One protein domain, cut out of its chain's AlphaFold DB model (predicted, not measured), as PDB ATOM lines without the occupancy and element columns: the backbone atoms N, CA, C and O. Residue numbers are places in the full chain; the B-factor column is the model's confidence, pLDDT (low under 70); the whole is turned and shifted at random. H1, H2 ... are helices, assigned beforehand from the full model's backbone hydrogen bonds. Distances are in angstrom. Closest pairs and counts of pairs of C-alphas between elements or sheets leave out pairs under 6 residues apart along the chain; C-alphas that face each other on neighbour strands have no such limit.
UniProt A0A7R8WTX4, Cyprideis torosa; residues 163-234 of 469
ATOM      1  N   VAL A 163      42.951  32.126 -19.181       95.06
ATOM      2  CA  VAL A 163      42.121  31.979 -17.984       95.06
ATOM      3  C   VAL A 163      41.535  33.339 -17.612       95.06
ATOM      4  O   VAL A 163      42.093  34.379 -17.982       95.06
ATOM      5  N   LEU A 164      40.404  33.350 -16.905       93.50
ATOM      6  CA  LEU A 164      39.888  34.567 -16.280       93.50
ATOM      7  C   LEU A 164      40.953  35.201 -15.380       93.50
ATOM      8  O   LEU A 164      41.563  34.518 -14.556       93.50
ATOM      9  N   ALA A 165      41.151  36.510 -15.520       90.44
ATOM     10  CA  ALA A 165      42.050  37.236 -14.637       90.44
ATOM     11  C   ALA A 165      41.524  37.158 -13.182       90.44
ATOM     12  O   ALA A 165      40.326  37.361 -12.968       90.44
ATOM     13  N   PRO A 166      42.381  36.899 -12.173       85.00
ATOM     14  CA  PRO A 166      41.963  36.742 -10.776       85.00
ATOM     15  C   PRO A 166      41.166  37.930 -10.226       85.00
ATOM     16  O   PRO A 166      40.216  37.751  -9.466       85.00
ATOM     17  N   ASP A 167      41.536  39.137 -10.654       81.75
ATOM     18  CA  ASP A 167      40.878  40.389 -10.286       81.75
ATOM     19  C   ASP A 167      40.047  40.968 -11.443       81.75
ATOM     20  O   ASP A 167      39.858  42.182 -11.524       81.75
ATOM     21  N   ALA A 168      39.571  40.120 -12.363       83.50
ATOM     22  CA  ALA A 168      38.727  40.560 -13.468       83.50
ATOM     23  C   ALA A 168      37.524  41.362 -12.935       83.50
ATOM     24  O   ALA A 168      36.830  40.902 -12.018       83.50
ATOM     25  N   PRO A 169      37.237  42.552 -13.500       79.81
ATOM     26  CA  PRO A 169      36.068  43.315 -13.097       79.81
ATOM     27  C   PRO A 169      34.803  42.493 -13.353       79.81
ATOM     28  O   PRO A 169      34.652  41.856 -14.398       79.81
ATOM     29  N   LEU A 170      33.870  42.529 -12.399       79.81
ATOM     30  CA  LEU A 170      32.579  41.876 -12.583       79.81
ATOM     31  C   LEU A 170      31.876  42.474 -13.813       79.81
ATOM     32  O   LEU A 170      31.855  43.703 -13.961       79.81
ATOM     33  N   PRO A 171      31.282  41.639 -14.684       81.31
ATOM     34  CA  PRO A 171      30.635  42.116 -15.894       81.31
ATOM     35  C   PRO A 171      29.461  43.031 -15.531       81.31
ATOM     36  O   PRO A 171      28.437  42.593 -15.006       81.31
ATOM     37  N   SER A 172      29.621  44.327 -15.798       86.75
ATOM     38  CA  SER A 172      28.566  45.317 -15.596       86.75
ATOM     39  C   SER A 172      27.496  45.192 -16.682       86.75
ATOM     40  O   SER A 172      27.738  44.658 -17.767       86.75
ATOM     41  N   ARG A 173      26.300  45.741 -16.430       88.69
ATOM     42  CA  ARG A 173      25.224  45.775 -17.437       88.69
ATOM     43  C   ARG A 173      25.666  46.475 -18.725       88.69
ATOM     44  O   ARG A 173      25.321  46.016 -19.808       88.69
ATOM     45  N   GLN A 174      26.445  47.549 -18.601       90.50
ATOM     46  CA  GLN A 174      26.989  48.280 -19.743       90.50
ATOM     47  C   GLN A 174      27.977  47.418 -20.538       90.50
ATOM     48  O   GLN A 174      27.848  47.301 -21.751       90.50
ATOM     49  N   MET A 175      28.905  46.741 -19.856       89.94
ATOM     50  CA  MET A 175      29.873  45.854 -20.506       89.94
ATOM     51  C   MET A 175      29.183  44.694 -21.237       89.94
ATOM     52  O   MET A 175      29.566  44.350 -22.352       89.94
ATOM     53  N   ALA A 176      28.148  44.106 -20.631       91.50
ATOM     54  CA  ALA A 176      27.358  43.054 -21.264       91.50
ATOM     55  C   ALA A 176      26.598  43.561 -22.504       91.50
ATOM     56  O   ALA A 176      26.491  42.834 -23.491       91.50
ATOM     57  N   GLN A 177      26.107  44.804 -22.480       92.94
ATOM     58  CA  GLN A 177      25.454  45.421 -23.632       92.94
ATOM     59  C   GLN A 177      26.451  45.664 -24.778       92.94
ATOM     60  O   GLN A 177      26.217  45.178 -25.883       92.94
ATOM     61  N   GLU A 178      27.595  46.300 -24.503       92.50
ATOM     62  CA  GLU A 178      28.678  46.509 -25.482       92.50
ATOM     63  C   GLU A 178      29.159  45.184 -26.097       92.50
ATOM     64  O   GLU A 178      29.451  45.090 -27.294       92.50
ATOM     65  N   PHE A 179      29.225  44.131 -25.276       94.06
ATOM     66  CA  PHE A 179      29.541  42.790 -25.743       94.06
ATOM     67  C   PHE A 179      28.481  42.276 -26.719       94.06
ATOM     68  O   PHE A 179      28.831  41.826 -27.805       94.06
ATOM     69  N   SER A 180      27.197  42.371 -26.363       93.06
ATOM     70  CA  SER A 180      26.095  41.875 -27.198       93.06
ATOM     71  C   SER A 180      25.960  42.608 -28.535       93.06
ATOM     72  O   SER A 180      25.576  41.999 -29.531       93.06
ATOM     73  N   GLU A 181      26.329  43.891 -28.579       93.94
ATOM     74  CA  GLU A 181      26.390  44.686 -29.810       93.94
ATOM     75  C   GLU A 181      27.532  44.212 -30.725       93.94
ATOM     76  O   GLU A 181      27.386  44.177 -31.946       93.94
ATOM     77  N   THR A 182      28.657  43.794 -30.136       91.69
ATOM     78  CA  THR A 182      29.829  43.298 -30.875       91.69
ATOM     79  C   THR A 182      29.669  41.835 -31.314       91.69
ATOM     80  O   THR A 182      30.093  41.468 -32.412       91.69
ATOM     81  N   PHE A 183      29.052  41.005 -30.467       92.31
ATOM     82  CA  PHE A 183      28.893  39.555 -30.621       92.31
ATOM     83  C   PHE A 183      27.422  39.150 -30.397       92.31
ATOM     84  O   PHE A 183      27.066  38.612 -29.342       92.31
ATOM     85  N   PRO A 184      26.535  39.408 -31.375       89.88
ATOM     86  CA  PRO A 184      25.112  39.131 -31.230       89.88
ATOM     87  C   PRO A 184      24.847  37.630 -31.067       89.88
ATOM     88  O   PRO A 184      25.421  36.799 -31.768       89.88
ATOM     89  N   GLY A 185      23.945  37.284 -30.145       86.56
ATOM     90  CA  GLY A 185      23.565  35.896 -29.862       86.56
ATOM     91  C   GLY A 185      24.508  35.145 -28.917       86.56
ATOM     92  O   GLY A 185      24.221  34.002 -28.574       86.56
ATOM     93  N   VAL A 186      25.591  35.777 -28.453       89.06
ATOM     94  CA  VAL A 186      26.525  35.199 -27.478       89.06
ATOM     95  C   VAL A 186      26.410  35.945 -26.150       89.06
ATOM     96  O   VAL A 186      26.364  37.172 -26.108       89.06
ATOM     97  N   SER A 187      26.362  35.205 -25.041       91.06
ATOM     98  CA  SER A 187      26.337  35.786 -23.694       91.06
ATOM     99  C   SER A 187      27.753  35.943 -23.146       91.06
ATOM    100  O   SER A 187      28.493  34.962 -23.071       91.06
ATOM    101  N   LEU A 188      28.096  37.149 -22.674       92.25
ATOM    102  CA  LEU A 188      29.378  37.417 -22.016       92.25
ATOM    103  C   LEU A 188      29.614  36.462 -20.838       92.25
ATOM    104  O   LEU A 188      30.698  35.911 -20.705       92.25
ATOM    105  N   ALA A 189      28.594  36.213 -20.012       91.44
ATOM    106  CA  ALA A 189      28.725  35.330 -18.854       91.44
ATOM    107  C   ALA A 189      29.047  33.880 -19.252       91.44
ATOM    108  O   ALA A 189      29.855  33.237 -18.588       91.44
ATOM    109  N   SER A 190      28.458  33.387 -20.351       90.31
ATOM    110  CA  SER A 190      28.762  32.051 -20.885       90.31
ATOM    111  C   SER A 190      30.213  31.970 -21.340       90.31
ATOM    112  O   SER A 190      30.931  31.057 -20.953       90.31
ATOM    113  N   VAL A 191      30.668  32.973 -22.096       91.38
ATOM    114  CA  VAL A 191      32.052  33.032 -22.573       91.38
ATOM    115  C   VAL A 191      33.035  33.099 -21.409       91.38
ATOM    116  O   VAL A 191      34.035  32.392 -21.422       91.38
ATOM    117  N   LEU A 192      32.764  33.918 -20.391       92.38
ATOM    118  CA  LEU A 192      33.621  34.002 -19.208       92.38
ATOM    119  C   LEU A 192      33.669  32.664 -18.457       92.38
ATOM    120  O   LEU A 192      34.749  32.243 -18.051       92.38
ATOM    121  N   ALA A 193      32.536  31.967 -18.324       91.06
ATOM    122  CA  ALA A 193      32.489  30.642 -17.708       91.06
ATOM    123  C   ALA A 193      33.339  29.612 -18.471       91.06
ATOM    124  O   ALA A 193      33.983  28.777 -17.847       91.06
ATOM    125  N   GLU A 194      33.425  29.707 -19.799       89.81
ATOM    126  CA  GLU A 194      34.305  28.840 -20.594       89.81
ATOM    127  C   GLU A 194      35.797  29.062 -20.307       89.81
ATOM    128  O   GLU A 194      36.593  28.174 -20.580       89.81
ATOM    129  N   PHE A 195      36.190  30.218 -19.766       92.62
ATOM    130  CA  PHE A 195      37.576  30.522 -19.385       92.62
ATOM    131  C   PHE A 195      37.809  30.469 -17.870       92.62
ATOM    132  O   PHE A 195      38.852  30.919 -17.389       92.62
ATOM    133  N   SER A 196      36.868  29.921 -17.089       91.69
ATOM    134  CA  SER A 196      37.057  29.760 -15.641       91.69
ATOM    135  C   SER A 196      38.199  28.802 -15.295       91.69
ATOM    136  O   SER A 196      38.716  28.834 -14.183       91.69
ATOM    137  N   LEU A 197      38.568  27.935 -16.242       90.44
ATOM    138  CA  LEU A 197      39.734  27.065 -16.192       90.44
ATOM    139  C   LEU A 197      40.655  27.367 -17.384       90.44
ATOM    140  O   LEU A 197      40.170  27.851 -18.413       90.44
ATOM    141  N   PRO A 198      41.959  27.047 -17.273       93.06
ATOM    142  CA  PRO A 198      42.900  27.098 -18.384       93.06
ATOM    143  C   PRO A 198      42.336  26.487 -19.668       93.06
ATOM    144  O   PRO A 198      42.127  25.277 -19.751       93.06
ATOM    145  N   THR A 199      42.088  27.327 -20.671       91.44
ATOM    146  CA  THR A 199      41.460  26.905 -21.926       91.44
ATOM    147  C   THR A 199      42.293  27.353 -23.115       91.44
ATOM    148  O   THR A 199      42.576  28.539 -23.291       91.44
ATOM    149  N   SER A 200      42.692  26.384 -23.938       88.62
ATOM    150  CA  SER A 200      43.383  26.625 -25.205       88.62
ATOM    151  C   SER A 200      42.396  27.009 -26.306       88.62
ATOM    152  O   SER A 200      41.279  26.490 -26.366       88.62
ATOM    153  N   MET A 201      42.842  27.861 -27.230       77.00
ATOM    154  CA  MET A 201      42.096  28.217 -28.444       77.00
ATOM    155  C   MET A 201      41.711  26.994 -29.292       77.00
ATOM    156  O   MET A 201      40.630  26.962 -29.873       77.00
ATOM    157  N   ALA A 202      42.555  25.959 -29.338       72.19
ATOM    158  CA  ALA A 202      42.271  24.736 -30.087       72.19
ATOM    159  C   ALA A 202      41.083  23.936 -29.517       72.19
ATOM    160  O   ALA A 202      40.342  23.314 -30.277       72.19
ATOM    161  N   HIS A 203      40.874  23.967 -28.195       70.25
ATOM    162  CA  HIS A 203      39.859  23.155 -27.511       70.25
ATOM    163  C   HIS A 203      38.417  23.595 -27.823       70.25
ATOM    164  O   HIS A 203      37.485  22.813 -27.662       70.25
ATOM    165  N   LYS A 204      38.218  24.830 -28.305       61.12
ATOM    166  CA  LYS A 204      36.890  25.378 -28.640       61.12
ATOM    167  C   LYS A 204      36.339  24.918 -29.991       61.12
ATOM    168  O   LYS A 204      35.221  25.275 -30.355       61.12
ATOM    169  N   ARG A 205      37.100  24.118 -30.741       63.41
ATOM    170  CA  ARG A 205      36.725  23.697 -32.093       63.41
ATOM    171  C   ARG A 205      35.835  22.456 -32.041       63.41
ATOM    172  O   ARG A 205      36.284  21.418 -31.554       63.41
ATOM    173  N   PRO A 206      34.609  22.501 -32.594       55.19
ATOM    174  CA  PRO A 206      33.849  21.287 -32.840       55.19
ATOM    175  C   PRO A 206      34.654  20.379 -33.775       55.19
ATOM    176  O   PRO A 206      34.970  20.754 -34.908       55.19
ATOM    177  N   TYR A 207      35.008  19.189 -33.296       47.91
ATOM    178  CA  TYR A 207      35.558  18.140 -34.143       47.91
ATOM    179  C   TYR A 207      34.491  17.784 -35.189       47.91
ATOM    180  O   TYR A 207      33.424  17.298 -34.836       47.91
ATOM    181  N   ALA A 208      34.807  18.024 -36.462       46.62
ATOM    182  CA  ALA A 208      34.008  17.716 -37.651       46.62
ATOM    183  C   ALA A 208      32.816  18.651 -37.952       46.62
ATOM    184  O   ALA A 208      31.736  18.477 -37.407       46.62
ATOM    185  N   SER A 209      33.013  19.571 -38.914       45.47
ATOM    186  CA  SER A 209      32.093  19.806 -40.060       45.47
ATOM    187  C   SER A 209      32.345  21.109 -40.843       45.47
ATOM    188  O   SER A 209      31.642  21.370 -41.817       45.47
ATOM    189  N   SER A 210      33.302  21.954 -40.456       52.50
ATOM    190  CA  SER A 210      33.464  23.272 -41.090       52.50
ATOM    191  C   SER A 210      34.323  23.213 -42.357       52.50
ATOM    192  O   SER A 210      35.475  22.786 -42.329       52.50
ATOM    193  N   THR A 211      33.766  23.678 -43.477       56.69
ATOM    194  CA  THR A 211      34.512  23.933 -44.724       56.69
ATOM    195  C   THR A 211      35.579  25.023 -44.514       56.69
ATOM    196  O   THR A 211      35.431  25.857 -43.621       56.69
ATOM    197  N   GLY A 212      36.647  25.057 -45.326       58.50
ATOM    198  CA  GLY A 212      37.813  25.942 -45.109       58.50
ATOM    199  C   GLY A 212      37.471  27.419 -44.834       58.50
ATOM    200  O   GLY A 212      37.960  27.999 -43.871       58.50
ATOM    201  N   TRP A 213      36.523  27.992 -45.582       52.78
ATOM    202  CA  TRP A 213      36.058  29.374 -45.389       52.78
ATOM    203  C   TRP A 213      35.257  29.595 -44.094       52.78
ATOM    204  O   TRP A 213      35.309  30.671 -43.497       52.78
ATOM    205  N   GLN A 214      34.497  28.591 -43.642       63.34
ATOM    206  CA  GLN A 214      33.775  28.660 -42.366       63.34
ATOM    207  C   GLN A 214      34.748  28.605 -41.187       63.34
ATOM    208  O   GLN A 214      34.538  29.313 -40.204       63.34
ATOM    209  N   LEU A 215      35.828  27.830 -41.318       62.66
ATOM    210  CA  LEU A 215      36.877  27.728 -40.310       62.66
ATOM    211  C   LEU A 215      37.657  29.044 -40.167       62.66
ATOM    212  O   LEU A 215      37.813  29.524 -39.051       62.66
ATOM    213  N   GLU A 216      38.064  29.686 -41.266       69.00
ATOM    214  CA  GLU A 216      38.740  30.996 -41.223       69.00
ATOM    215  C   GLU A 216      37.849  32.093 -40.628       69.00
ATOM    216  O   GLU A 216      38.287  32.909 -39.812       69.00
ATOM    217  N   LYS A 217      36.564  32.121 -41.008       73.50
ATOM    218  CA  LYS A 217      35.606  33.070 -40.433       73.50
ATOM    219  C   LYS A 217      35.436  32.833 -38.932       73.50
ATOM    220  O   LYS A 217      35.378  33.802 -38.181       73.50
ATOM    221  N   GLN A 218      35.383  31.575 -38.499       74.56
ATOM    222  CA  GLN A 218      35.290  31.208 -37.089       74.56
ATOM    223  C   GLN A 218      36.559  31.591 -36.314       74.56
ATOM    224  O   GLN A 218      36.446  32.251 -35.286       74.56
ATOM    225  N   GLN A 219      37.750  31.297 -36.843       75.62
ATOM    226  CA  GLN A 219      39.031  31.696 -36.245       75.62
ATOM    227  C   GLN A 219      39.118  33.214 -36.058       75.62
ATOM    228  O   GLN A 219      39.471  33.696 -34.985       75.62
ATOM    229  N   ASN A 220      38.717  33.986 -37.071       83.44
ATOM    230  CA  ASN A 220      38.684  35.443 -36.966       83.44
ATOM    231  C   ASN A 220      37.707  35.933 -35.884       83.44
ATOM    232  O   ASN A 220      37.987  36.926 -35.213       83.44
ATOM    233  N   GLN A 221      36.568  35.258 -35.688       86.12
ATOM    234  CA  GLN A 221      35.628  35.598 -34.612       86.12
ATOM    235  C   GLN A 221      36.191  35.259 -33.229       86.12
ATOM    236  O   GLN A 221      36.078  36.078 -32.320       86.12
ATOM    237  N   GLU A 222      36.847  34.110 -33.073       87.31
ATOM    238  CA  GLU A 222      37.496  33.718 -31.817       87.31
ATOM    239  C   GLU A 222      38.629  34.681 -31.447       87.31
ATOM    240  O   GLU A 222      38.682  35.167 -30.320       87.31
ATOM    241  N   VAL A 223      39.491  35.045 -32.401       91.56
ATOM    242  CA  VAL A 223      40.547  36.044 -32.177       91.56
ATOM    243  C   VAL A 223      39.938  37.383 -31.762       91.56
ATOM    244  O   VAL A 223      40.393  37.987 -30.792       91.56
ATOM    245  N   ARG A 224      38.873  37.841 -32.435       92.62
ATOM    246  CA  ARG A 224      38.161  39.073 -32.053       92.62
ATOM    247  C   ARG A 224      37.583  38.995 -30.642       92.62
ATOM    248  O   ARG A 224      37.658  39.985 -29.916       92.62
ATOM    249  N   LEU A 225      37.031  37.846 -30.255       93.50
ATOM    250  CA  LEU A 225      36.498  37.599 -28.917       93.50
ATOM    251  C   LEU A 225      37.599  37.705 -27.857       93.50
ATOM    252  O   LEU A 225      37.454  38.456 -26.894       93.50
ATOM    253  N   ILE A 226      38.723  37.014 -28.060       94.31
ATOM    254  CA  ILE A 226      39.869  37.072 -27.147       94.31
ATOM    255  C   ILE A 226      40.417  38.491 -27.051       94.31
ATOM    256  O   ILE A 226      40.604  38.992 -25.947       94.31
ATOM    257  N   VAL A 227      40.622  39.176 -28.178       94.75
ATOM    258  CA  VAL A 227      41.091  40.569 -28.190       94.75
ATOM    259  C   VAL A 227      40.140  41.467 -27.404       94.75
ATOM    260  O   VAL A 227      40.598  42.279 -26.604       94.75
ATOM    261  N   TRP A 228      38.822  41.307 -27.567       94.31
ATOM    262  CA  TRP A 228      37.833  42.090 -26.823       94.31
ATOM    263  C   TRP A 228      37.949  41.887 -25.305       94.31
ATOM    264  O   TRP A 228      37.871  42.861 -24.551       94.31
ATOM    265  N   LEU A 229      38.176  40.644 -24.865       94.06
ATOM    266  CA  LEU A 229      38.340  40.281 -23.454       94.06
ATOM    267  C   LEU A 229      39.694  40.745 -22.885       94.06
ATOM    268  O   LEU A 229      39.737  41.274 -21.773       94.06
ATOM    269  N   LEU A 230      40.782  40.615 -23.654       93.56
ATOM    270  CA  LEU A 230      42.121  41.101 -23.295       93.56
ATOM    271  C   LEU A 230      42.139  42.627 -23.143       93.56
ATOM    272  O   LEU A 230      42.677  43.137 -22.163       93.56
ATOM    273  N   ARG A 231      41.483  43.366 -24.053       91.62
ATOM    274  CA  ARG A 231      41.358  44.837 -23.980       91.62
ATOM    275  C   ARG A 231      40.719  45.317 -22.673       91.62
ATOM    276  O   ARG A 231      41.042  46.403 -22.207       91.62
ATOM    277  N   ARG A 232      39.846  44.499 -22.077       89.75
ATOM    278  CA  ARG A 232      39.129  44.773 -20.817       89.75
ATOM    279  C   ARG A 232      39.741  44.083 -19.593       89.75
ATOM    280  O   ARG A 232      39.131  44.096 -18.531       89.75
ATOM    281  N   ARG A 233      40.921  43.464 -19.736       90.62
ATOM    282  CA  ARG A 233      41.631  42.731 -18.667       90.62
ATOM    283  C   ARG A 233      40.799  41.628 -18.007       90.62
ATOM    284  O   ARG A 233      40.973  41.339 -16.828       90.62
ATOM    285  N   LEU A 234      39.893  41.017 -18.770       91.94
ATOM    286  CA  LEU A 234      39.042  39.924 -18.294       91.94
ATOM    287  C   LEU A 234      39.739  38.568 -18.403       91.94
ATOM    288  O   LEU A 234      39.489  37.684 -17.591       91.94
TER     289      LEU A 234
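AT A GLANCE: This is residues 163 to 234 of the 469 residues of a protein of Cyprideis torosa (UniProt A0A7R8WTX4). One long helix, H4, makes the longest part, with two shorter helices, H1 and H2, set crosswise to each other beside its later half. The stretch after H2, which holds the small helix H3, runs along H4 to its beginning, where residues 205 to 211 form a loop at one end of the domain. The 72 printed residues hold four named helices, in the order H1, H2, H3, H4, and no named strand; the class is all helix. The whole is only just compact, close to loose, with a radius of gyration of the C-alphas of 13.0 A and spans of 37 by 27 by 18 A.

IN THESE COORDINATES: Residues 163 to 172 precede H1, residues 173 to 182, which is 14.4 A long and begins with C-alpha 173 at (25.224, 45.775, -17.437). H2 is residues 188 to 194, 10.0 A long. H3 is residues 201 to 204, 5.9 A. H4 is residues 212 to 231, 28.6 A, from C-alpha 212 at (37.813, 25.942, -45.109) to C-alpha 231 at (41.358, 44.837, -23.980).

HOW THE PARTS SIT: H1 and H2 only just touch, with 3 pairs of C-alphas within 8 A; the closest are those of Ala 176 and Leu 188, 6.0 A apart. Their lines are about perpendicular, at 83 degrees. H1 and H4 are near each other, with 6 pairs of C-alphas within 10 A. H2 and H4 are also near each other, with 6 such pairs. H3 and H4 are close but not clearly touching; their closest C-alphas, of Met 201 and Glu 222, are 7.9 A apart. H3 is apart from H1 and from H2. In H1, H2 and H4 every O i to N i+4 pair is within hydrogen-bond range; H3 is too short for such a pair.

THE WHOLE: The C-alphas farthest apart, of Asp 167 and Thr 211, are 38.7 A apart, while those of Val 163 and Leu 234, the first and last printed, are 8.5 A apart. The printed part has no cut. The link from H1 to H2 is tight, the other two are short. The mean pLDDT of the printed part is 82.8, and residues 204 to 216 are under 70.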